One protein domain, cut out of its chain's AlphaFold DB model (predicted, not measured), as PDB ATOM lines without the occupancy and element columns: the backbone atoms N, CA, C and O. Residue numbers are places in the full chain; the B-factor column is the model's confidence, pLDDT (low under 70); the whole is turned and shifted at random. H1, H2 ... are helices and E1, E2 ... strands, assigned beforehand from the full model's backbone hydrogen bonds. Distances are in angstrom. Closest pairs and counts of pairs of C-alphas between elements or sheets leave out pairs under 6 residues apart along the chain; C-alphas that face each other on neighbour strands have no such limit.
ATOM      1  N   VAL A  94       6.739 -18.662  29.457       96.88
ATOM      2  CA  VAL A  94       6.205 -18.409  30.804       96.88
ATOM      3  C   VAL A  94       6.897 -17.176  31.369       96.88
ATOM      4  O   VAL A  94       8.118 -17.151  31.493       96.88
ATOM      5  N   LEU A  95       6.109 -16.159  31.696       97.38
ATOM      6  CA  LEU A  95       6.567 -14.892  32.264       97.38
ATOM      7  C   LEU A  95       6.654 -14.949  33.792       97.38
ATOM      8  O   LEU A  95       7.477 -14.268  34.395       97.38
ATOM      9  N   TYR A  96       5.807 -15.766  34.420       97.62
ATOM     10  CA  TYR A  96       5.747 -15.915  35.870       97.62
ATOM     11  C   TYR A  96       5.239 -17.303  36.262       97.62
ATOM     12  O   TYR A  96       4.364 -17.860  35.601       97.62
ATOM     13  N   SER A  97       5.730 -17.842  37.378       96.81
ATOM     14  CA  SER A  97       5.106 -18.982  38.055       96.81
ATOM     15  C   SER A  97       5.343 -18.909  39.561       96.81
ATOM     16  O   SER A  97       6.425 -18.514  39.995       96.81
ATOM     17  N   GLY A  98       4.347 -19.295  40.355       96.31
ATOM     18  CA  GLY A  98       4.424 -19.244  41.813       96.31
ATOM     19  C   GLY A  98       3.226 -19.898  42.497       96.31
ATOM     20  O   GLY A  98       2.273 -20.333  41.849       96.31
ATOM     21  N   ASP A  99       3.265 -19.968  43.827       95.38
ATOM     22  CA  ASP A  99       2.182 -20.558  44.628       95.38
ATOM     23  C   ASP A  99       0.975 -19.603  44.792       95.38
ATOM     24  O   ASP A  99      -0.126 -20.024  45.146       95.38
ATOM     25  N   SER A 100       1.162 -18.313  44.504       94.81
ATOM     26  CA  SER A 100       0.133 -17.266  44.476       94.81
ATOM     27  C   SER A 100       0.566 -16.135  43.546       94.81
ATOM     28  O   SER A 100       1.748 -16.034  43.247       94.81
ATOM     29  N   ILE A 101      -0.353 -15.261  43.138       95.25
ATOM     30  CA  ILE A 101      -0.030 -14.039  42.389       95.25
ATOM     31  C   ILE A 101      -0.879 -12.879  42.920       95.25
ATOM     32  O   ILE A 101      -2.062 -13.060  43.224       95.25
ATOM     33  N   THR A 102      -0.267 -11.708  43.066       96.69
ATOM     34  CA  THR A 102      -0.926 -10.468  43.508       96.69
ATOM     35  C   THR A 102      -1.374  -9.620  42.316       96.69
ATOM     36  O   THR A 102      -0.953  -9.858  41.184       96.69
ATOM     37  N   ALA A 103      -2.251  -8.641  42.552       96.31
ATOM     38  CA  ALA A 103      -2.695  -7.734  41.494       96.31
ATOM     39  C   ALA A 103      -1.531  -6.868  40.985       96.31
ATOM     40  O   ALA A 103      -1.402  -6.649  39.786       96.31
ATOM     41  N   GLU A 104      -0.648  -6.449  41.891       96.19
ATOM     42  CA  GLU A 104       0.558  -5.675  41.605       96.19
ATOM     43  C   GLU A 104       1.512  -6.467  40.703       96.19
ATOM     44  O   GLU A 104       1.931  -5.968  39.665       96.19
ATOM     45  N   GLN A 105       1.754  -7.742  41.025       96.75
ATOM     46  CA  GLN A 105       2.558  -8.627  40.172       96.75
ATOM     47  C   GLN A 105       1.933  -8.835  38.792       96.75
ATOM     48  O   GLN A 105       2.657  -8.914  37.808       96.75
ATOM     49  N   ILE A 106       0.601  -8.932  38.687       96.31
ATOM     50  CA  ILE A 106      -0.056  -9.018  37.376       96.31
ATOM     51  C   ILE A 106       0.176  -7.728  36.591       96.31
ATOM     52  O   ILE A 106       0.542  -7.816  35.425       96.31
ATOM     53  N   LEU A 107      -0.008  -6.554  37.204       95.31
ATOM     54  CA  LEU A 107       0.218  -5.253  36.562       95.31
ATOM     55  C   LEU A 107       1.653  -5.103  36.036       95.31
ATOM     56  O   LEU A 107       1.845  -4.636  34.916       95.31
ATOM     57  N   GLU A 108       2.649  -5.538  36.810       96.69
ATOM     58  CA  GLU A 108       4.068  -5.500  36.422       96.69
ATOM     59  C   GLU A 108       4.388  -6.361  35.190       96.69
ATOM     60  O   GLU A 108       5.318  -6.049  34.446       96.69
ATOM     61  N   LEU A 109       3.615  -7.425  34.943       96.19
ATOM     62  CA  LEU A 109       3.796  -8.305  33.782       96.19
ATOM     63  C   LEU A 109       3.280  -7.692  32.469       96.19
ATOM     64  O   LEU A 109       3.615  -8.202  31.400       96.19
ATOM     65  N   GLY A 110       2.515  -6.597  32.539       95.25
ATOM     66  CA  GLY A 110       2.066  -5.830  31.379       95.25
ATOM     67  C   GLY A 110       0.886  -6.440  30.615       95.25
ATOM     68  O   GLY A 110       0.104  -7.223  31.151       95.25
ATOM     69  N   ASP A 111       0.736  -6.005  29.367       94.50
ATOM     70  CA  ASP A 111      -0.355  -6.355  28.450       94.50
ATOM     71  C   ASP A 111      -0.106  -7.692  27.723       94.50
ATOM     72  O   ASP A 111       1.013  -8.204  27.693       94.50
ATOM     73  N   ASN A 112      -1.143  -8.237  27.078       92.56
ATOM     74  CA  ASN A 112      -1.090  -9.468  26.271       92.56
ATOM     75  C   ASN A 112      -0.547 -10.691  27.034       92.56
ATOM     76  O   ASN A 112       0.360 -11.400  26.578       92.56
ATOM     77  N   ILE A 113      -1.131 -10.957  28.200       95.69
ATOM     78  CA  ILE A 113      -0.769 -12.080  29.072       95.69
ATOM     79  C   ILE A 113      -1.957 -13.002  29.340       95.69
ATOM     80  O   ILE A 113      -3.122 -12.593  29.325       95.69
ATOM     81  N   VAL A 114      -1.663 -14.267  29.637       94.44
ATOM     82  CA  VAL A 114      -2.665 -15.271  30.004       94.44
ATOM     83  C   VAL A 114      -2.316 -15.870  31.360       94.44
ATOM     84  O   VAL A 114      -1.258 -16.468  31.534       94.44
ATOM     85  N   VAL A 115      -3.219 -15.724  32.331       96.00
ATOM     86  CA  VAL A 115      -3.048 -16.210  33.709       96.00
ATOM     87  C   VAL A 115      -3.862 -17.486  33.912       96.00
ATOM     88  O   VAL A 115      -5.067 -17.518  33.632       96.00
ATOM     89  N   LYS A 116      -3.223 -18.547  34.412       94.88
ATOM     90  CA  LYS A 116      -3.813 -19.889  34.549       94.88
ATOM     91  C   LYS A 116      -3.407 -20.551  35.870       94.88
ATOM     92  O   LYS A 116      -2.292 -20.362  36.352       94.88
ATOM     93  N   ALA A 117      -4.297 -21.367  36.436       95.81
ATOM     94  CA  ALA A 117      -3.916 -22.360  37.441       95.81
ATOM     95  C   ALA A 117      -3.472 -23.651  36.734       95.81
ATOM     96  O   ALA A 117      -4.067 -24.050  35.732       95.81
ATOM     97  N   ASN A 118      -2.420 -24.309  37.225       96.00
ATOM     98  CA  ASN A 118      -1.848 -25.472  36.537       96.00
ATOM     99  C   ASN A 118      -2.641 -26.778  36.734       96.00
ATOM    100  O   ASN A 118      -2.530 -27.684  35.912       96.00
ATOM    101  N   HIS A 119      -3.433 -26.877  37.808       94.06
ATOM    102  CA  HIS A 119      -4.093 -28.106  38.269       94.06
ATOM    103  C   HIS A 119      -5.582 -28.209  37.899       94.06
ATOM    104  O   HIS A 119      -6.302 -29.026  38.481       94.06
ATOM    105  N   ASP A 120      -6.080 -27.365  36.994       91.44
ATOM    106  CA  ASP A 120      -7.502 -27.325  36.655       91.44
ATOM    107  C   ASP A 120      -7.798 -27.059  35.166       91.44
ATOM    108  O   ASP A 120      -6.917 -27.017  34.298       91.44
ATOM    109  N   SER A 121      -9.095 -26.923  34.882       85.50
ATOM    110  CA  SER A 121      -9.636 -26.462  33.609       85.50
ATOM    111  C   SER A 121     -10.661 -25.349  33.856       85.50
ATOM    112  O   SER A 121     -11.386 -25.363  34.855       85.50
ATOM    113  N   GLY A 122     -10.731 -24.380  32.936       78.19
ATOM    114  CA  GLY A 122     -11.682 -23.261  32.976       78.19
ATOM    115  C   GLY A 122     -11.248 -22.041  33.804       78.19
ATOM    116  O   GLY A 122     -11.991 -21.059  33.869       78.19
ATOM    117  N   SER A 123     -10.060 -22.058  34.415       82.38
ATOM    118  CA  SER A 123      -9.526 -20.919  35.179       82.38
ATOM    119  C   SER A 123      -8.803 -19.866  34.331       82.38
ATOM    120  O   SER A 123      -8.526 -18.785  34.850       82.38
ATOM    121  N   THR A 124      -8.560 -20.138  33.044       89.69
ATOM    122  CA  THR A 124      -7.852 -19.247  32.114       89.69
ATOM    123  C   THR A 124      -8.426 -17.831  32.129       89.69
ATOM    124  O   THR A 124      -9.638 -17.628  32.001       89.69
ATOM    125  N   CYS A 125      -7.545 -16.851  32.299       92.19
ATOM    126  CA  CYS A 125      -7.858 -15.431  32.242       92.19
ATOM    127  C   CYS A 125      -6.956 -14.770  31.204       92.19
ATOM    128  O   CYS A 125      -5.740 -14.782  31.365       92.19
ATOM    129  N   ILE A 126      -7.558 -14.216  30.155       90.69
ATOM    130  CA  ILE A 126      -6.857 -13.469  29.108       90.69
ATOM    131  C   ILE A 126      -6.872 -11.988  29.498       90.69
ATOM    132  O   ILE A 126      -7.918 -11.470  29.909       90.69
ATOM    133  N   ILE A 127      -5.717 -11.333  29.409       91.94
ATOM    134  CA  ILE A 127      -5.537  -9.903  29.659       91.94
ATOM    135  C   ILE A 127      -4.843  -9.310  28.430       91.94
ATOM    136  O   ILE A 127      -3.626  -9.384  28.307       91.94
ATOM    137  N   GLU A 128      -5.626  -8.720  27.528       89.50
ATOM    138  CA  GLU A 128      -5.094  -7.933  26.405       89.50
ATOM    139  C   GLU A 128      -4.564  -6.591  26.908       89.50
ATOM    140  O   GLU A 128      -3.413  -6.255  26.669       89.50
ATOM    141  N   LYS A 129      -5.387  -5.873  27.684       92.25
ATOM    142  CA  LYS A 129      -5.021  -4.622  28.352       92.25
ATOM    143  C   LYS A 129      -5.116  -4.769  29.864       92.25
ATOM    144  O   LYS A 129      -6.174  -5.105  30.404       92.25
ATOM    145  N   ASN A 130      -4.019  -4.494  30.546       93.50
ATOM    146  CA  ASN A 130      -3.838  -4.737  31.962       93.50
ATOM    147  C   ASN A 130      -4.137  -3.475  32.773       93.50
ATOM    148  O   ASN A 130      -3.309  -2.578  32.917       93.50
ATOM    149  N   THR A 131      -5.366  -3.388  33.283       96.25
ATOM    150  CA  THR A 131      -5.782  -2.313  34.193       96.25
ATOM    151  C   THR A 131      -5.759  -2.796  35.646       96.25
ATOM    152  O   THR A 131      -5.917  -3.999  35.886       96.25
ATOM    153  N   PRO A 132      -5.627  -1.893  36.638       95.31
ATOM    154  CA  PRO A 132      -5.649  -2.273  38.051       95.31
ATOM    155  C   PRO A 132      -6.894  -3.073  38.449       95.31
ATOM    156  O   PRO A 132      -6.805  -4.041  39.205       95.31
ATOM    157  N   GLU A 133      -8.053  -2.727  37.888       95.00
ATOM    158  CA  GLU A 133      -9.312  -3.430  38.132       95.00
ATOM    159  C   GLU A 133      -9.264  -4.855  37.577       95.00
ATOM    160  O   GLU A 133      -9.678  -5.800  38.257       95.00
ATOM    161  N   LYS A 134      -8.730  -5.030  36.359       94.00
ATOM    162  CA  LYS A 134      -8.633  -6.346  35.723       94.00
ATOM    163  C   LYS A 134      -7.633  -7.244  36.441       94.00
ATOM    164  O   LYS A 134      -7.934  -8.412  36.693       94.00
ATOM    165  N   ALA A 135      -6.481  -6.698  36.821       95.69
ATOM    166  CA  ALA A 135      -5.471  -7.403  37.598       95.69
ATOM    167  C   ALA A 135      -6.031  -7.892  38.944       95.69
ATOM    168  O   ALA A 135      -5.880  -9.067  39.289       95.69
ATOM    169  N   ALA A 136      -6.759  -7.034  39.666       95.50
ATOM    170  CA  ALA A 136      -7.413  -7.401  40.920       95.50
ATOM    171  C   ALA A 136      -8.482  -8.495  40.733       95.50
ATOM    172  O   ALA A 136      -8.535  -9.451  41.514       95.50
ATOM    173  N   GLU A 137      -9.306  -8.401  39.681       95.88
ATOM    174  CA  GLU A 137     -10.310  -9.417  39.330       95.88
ATOM    175  C   GLU A 137      -9.657 -10.789  39.087       95.88
ATOM    176  O   GLU A 137     -10.087 -11.808  39.646       95.88
ATOM    177  N   VAL A 138      -8.599 -10.816  38.272       95.25
ATOM    178  CA  VAL A 138      -7.892 -12.041  37.887       95.25
ATOM    179  C   VAL A 138      -7.159 -12.652  39.077       95.25
ATOM    180  O   VAL A 138      -7.337 -13.847  39.331       95.25
ATOM    181  N   ALA A 139      -6.429 -11.857  39.866       95.00
ATOM    182  CA  ALA A 139      -5.767 -12.326  41.086       95.00
ATOM    183  C   ALA A 139      -6.772 -12.991  42.045       95.00
ATOM    184  O   ALA A 139      -6.571 -14.122  42.500       95.00
ATOM    185  N   ALA A 140      -7.922 -12.349  42.282       93.88
ATOM    186  CA  ALA A 140      -8.974 -12.896  43.136       93.88
ATOM    187  C   ALA A 140      -9.605 -14.181  42.566       93.88
ATOM    188  O   ALA A 140      -9.921 -15.115  43.316       93.88
ATOM    189  N   LYS A 141      -9.814 -14.266  41.244       93.94
ATOM    190  CA  LYS A 141     -10.325 -15.478  40.583       93.94
ATOM    191  C   LYS A 141      -9.343 -16.637  40.734       93.94
ATOM    192  O   LYS A 141      -9.744 -17.690  41.230       93.94
ATOM    193  N   VAL A 142      -8.075 -16.442  40.388       92.19
ATOM    194  CA  VAL A 142      -7.050 -17.494  40.442       92.19
ATOM    195  C   VAL A 142      -6.813 -17.963  41.876       92.19
ATOM    196  O   VAL A 142      -6.811 -19.166  42.135       92.19
ATOM    197  N   GLN A 143      -6.749 -17.049  42.847       90.62
ATOM    198  CA  GLN A 143      -6.569 -17.410  44.254       90.62
ATOM    199  C   GLN A 143      -7.705 -18.294  44.801       90.62
ATOM    200  O   GLN A 143      -7.466 -19.150  45.661       90.62
ATOM    201  N   ARG A 144      -8.942 -18.120  44.311       90.62
ATOM    202  CA  ARG A 144     -10.073 -19.013  44.631       90.62
ATOM    203  C   ARG A 144      -9.915 -20.390  43.987       90.62
ATOM    204  O   ARG A 144     -10.207 -21.397  44.636       90.62
ATOM    205  N   MET A 145      -9.428 -20.449  42.751       89.00
ATOM    206  CA  MET A 145      -9.196 -21.712  42.041       89.00
ATOM    207  C   MET A 145      -8.079 -22.541  42.687       89.00
ATOM    208  O   MET A 145      -8.258 -23.739  42.898       89.00
ATOM    209  N   LEU A 146      -6.993 -21.906  43.143       92.50
ATOM    210  CA  LEU A 146      -5.904 -22.565  43.884       92.50
ATOM    211  C   LEU A 146      -6.370 -23.229  45.194       92.50
ATOM    212  O   LEU A 146      -5.810 -24.235  45.628       92.50
ATOM    213  N   LYS A 147      -7.439 -22.718  45.816       92.06
ATOM    214  CA  LYS A 147      -8.054 -23.325  47.014       92.06
ATOM    215  C   LYS A 147      -8.987 -24.497  46.687       92.06
ATOM    216  O   LYS A 147      -9.416 -25.211  47.594       92.06
ATOM    217  N   THR A 148      -9.315 -24.703  45.415       89.69
ATOM    218  CA  THR A 148     -10.300 -25.685  44.964       89.69
ATOM    219  C   THR A 148      -9.621 -26.983  44.535       89.69
ATOM    220  O   THR A 148      -8.739 -26.999  43.681       89.69
ATOM    221  N   ASP A 149     -10.069 -28.106  45.101       90.69
ATOM    222  CA  ASP A 149      -9.661 -29.440  44.655       90.69
ATOM    223  C   ASP A 149     -10.468 -29.854  43.415       90.69
ATOM    224  O   ASP A 149     -11.518 -30.500  43.519       90.69
ATOM    225  N   PHE A 150      -9.988 -29.427  42.244       91.06
ATOM    226  CA  PHE A 150     -10.637 -29.673  40.956       91.06
ATOM    227  C   PHE A 150     -10.842 -31.169  40.696       91.06
ATOM    228  O   PHE A 150     -11.960 -31.584  40.387       91.06
ATOM    229  N   GLY A 151      -9.808 -31.990  40.911       90.94
ATOM    230  CA  GLY A 151      -9.869 -33.436  40.685       90.94
ATOM    231  C   GLY A 151     -10.932 -34.136  41.530       90.94
ATOM    232  O   GLY A 151     -11.638 -35.019  41.040       90.94
ATOM    233  N   ARG A 152     -11.146 -33.691  42.774       87.31
ATOM    234  CA  ARG A 152     -12.212 -34.221  43.636       87.31
ATOM    235  C   ARG A 152     -13.609 -33.856  43.133       87.31
ATOM    236  O   ARG A 152     -14.518 -34.677  43.228       87.31
ATOM    237  N   ILE A 153     -13.792 -32.639  42.621       84.44
ATOM    238  CA  ILE A 153     -15.092 -32.148  42.127       84.44
ATOM    239  C   ILE A 153     -15.468 -32.811  40.799       84.44
ATOM    240  O   ILE A 153     -16.644 -33.101  40.562       84.44
ATOM    241  N   THR A 154     -14.483 -33.053  39.939       84.75
ATOM    242  CA  THR A 154     -14.684 -33.603  38.591       84.75
ATOM    243  C   THR A 154     -14.457 -35.112  38.498       84.75
ATOM    244  O   THR A 154     -14.694 -35.690  37.436       84.75
ATOM    245  N   ASN A 155     -14.048 -35.737  39.609       87.94
ATOM    246  CA  ASN A 155     -13.676 -37.146  39.725       87.94
ATOM    247  C   ASN A 155     -12.563 -37.544  38.739       87.94
ATOM    248  O   ASN A 155     -12.632 -38.572  38.069       87.94
ATOM    249  N   GLN A 156     -11.549 -36.686  38.647       90.75
ATOM    250  CA  GLN A 156     -10.340 -36.862  37.848       90.75
ATOM    251  C   GLN A 156      -9.157 -36.824  38.815       90.75
ATOM    252  O   GLN A 156      -8.598 -35.770  39.116       90.75
ATOM    253  N   TRP A 157      -8.854 -37.980  39.405       91.19
ATOM    254  CA  TRP A 157      -8.016 -38.085  40.602       91.19
ATOM    255  C   TRP A 157      -6.595 -37.540  40.415       91.19
ATOM    256  O   TRP A 157      -6.001 -37.071  41.387       91.19
ATOM    257  N   TRP A 158      -6.066 -37.565  39.188       93.75
ATOM    258  CA  TRP A 158      -4.726 -37.071  38.877       93.75
ATOM    259  C   TRP A 158      -4.597 -35.562  39.117       93.75
ATOM    260  O   TRP A 158      -3.595 -35.139  39.686       93.75
ATOM    261  N   TYR A 159      -5.635 -34.759  38.849       94.75
ATOM    262  CA  TYR A 159      -5.616 -33.319  39.151       94.75
ATOM    263  C   TYR A 159      -5.503 -33.018  40.650       94.75
ATOM    264  O   TYR A 159      -4.910 -32.018  41.042       94.75
ATOM    265  N   SER A 160      -6.025 -33.892  41.518       94.19
ATOM    266  CA  SER A 160      -5.883 -33.734  42.975       94.19
ATOM    267  C   SER A 160      -4.451 -33.972  43.465       94.19
ATOM    268  O   SER A 160      -4.145 -33.647  44.612       94.19
ATOM    269  N   LYS A 161      -3.589 -34.571  42.633       95.44
ATOM    270  CA  LYS A 161      -2.182 -34.858  42.939       95.44
ATOM    271  C   LYS A 161      -1.220 -33.806  42.383       95.44
ATOM    272  O   LYS A 161      -0.051 -33.833  42.751       95.44
ATOM    273  N   ILE A 162      -1.702 -32.891  41.545       96.00
ATOM    274  CA  ILE A 162      -0.897 -31.812  40.970       96.00
ATOM    275  C   ILE A 162      -0.648 -30.734  42.043       96.00
ATOM    276  O   ILE A 162      -1.613 -30.256  42.657       96.00
ATOM    277  N   PRO A 163       0.615 -30.328  42.291       94.94
ATOM    278  CA  PRO A 163       0.922 -29.168  43.123       94.94
ATOM    279  C   PRO A 163       0.270 -27.911  42.543       94.94
ATOM    280  O   PRO A 163       0.482 -27.583  41.380       94.94
ATOM    281  N   ARG A 164      -0.537 -27.214  43.345       95.88
ATOM    282  CA  ARG A 164      -1.371 -26.101  42.868       95.88
ATOM    283  C   ARG A 164      -0.553 -24.823  42.782       95.88
ATOM    284  O   ARG A 164      -0.165 -24.278  43.812       95.88
ATOM    285  N   ARG A 165      -0.333 -24.346  41.565       96.56
ATOM    286  CA  ARG A 165       0.423 -23.137  41.245       96.56
ATOM    287  C   ARG A 165      -0.315 -22.296  40.220       96.56
ATOM    288  O   ARG A 165      -1.106 -22.796  39.420       96.56
ATOM    289  N   VAL A 166      -0.033 -21.006  40.251       96.62
ATOM    290  CA  VAL A 166      -0.403 -20.073  39.192       96.62
ATOM    291  C   VAL A 166       0.790 -19.872  38.276       96.62
ATOM    292  O   VAL A 166       1.937 -19.846  38.723       96.62
ATOM    293  N   TYR A 167       0.512 -19.711  36.991       96.94
ATOM    294  CA  TYR A 167       1.507 -19.274  36.032       96.94
ATOM    295  C   TYR A 167       0.913 -18.278  35.040       96.94
ATOM    296  O   TYR A 167      -0.305 -18.218  34.843       96.94
ATOM    297  N   VAL A 168       1.798 -17.477  34.456       97.38
ATOM    298  CA  VAL A 168       1.478 -16.487  33.433       97.38
ATOM    299  C   VAL A 168       2.307 -16.790  32.202       97.38
ATOM    300  O   VAL A 168       3.525 -16.934  32.297       97.38
TER     301      VAL A 168
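This is residues 94 to 168 of the 711 residues of an uncharacterized protein of Verrucomicrobiales bacterium (UniProt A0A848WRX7). A small antiparallel sheet of four short strands has the long helix H2 packed over one face, running along E2 and E3. Short H1 packs on H2 near its first residues, while H3 lies past the other end of H2, away from the sheet. The printed part has 75 residues, ordered E1 H1 E2 E3 H2 H3 E4, and the sheet runs E1 - E4 - E2 - E3. The class is mixed, helices and strands; the whole is compact, with a radius of gyration of the C-alphas of 12.3 A, and elongated, spanning 36 by 20 by 17 A.

In the sheet, E1 is residues 94 to 98, 11.2 A long, from C-alpha 94 at (6.205, -18.409, 30.804); E4 is 166 to 168, with C-alpha 168 at (1.478, -16.487, 33.433); E2 is 113 to 117, 13.6 A; E3 is 125 to 127. H2 is residues 132 to 146, 21.1 A, H1 is 103 to 108 and H3 is 150 to 154.

E1 and E4 are antiparallel, with N 98 and O 166 3.0 A apart, within hydrogen-bond range. So are E4 and E2, with N 167 and O 116 at 2.9 A, and the hairpin E2 and E3, with N 115 and O 125 at 2.9 A. E1, H1, E2 and E3, H2 H3, E4 are split strand-helix-strand units, a strand between their two strands, with right-handed crossovers. H2 makes two layers with the sheet, at a height of 8.9 A; its closest C-alphas to E2 are Val 142 and Ala 117, 6.5 A. H1 touches H2, closest at the C-alphas of Ala 103 and Ala 136, 4.8 A, at a steep tilt of 61 degrees, opposite ways, and only grazes the sheet. H3 is apart from H2. Every O i to N i+4 pair in H1, H2 and H3 is within hydrogen-bond range.

The two C-alphas farthest apart, of Glu 108 and Asn 155, are 36.4 A apart. The printed part has no cut; the link from H3 to E4 is long, 11 residues. No printed residue is under 70 in pLDDT.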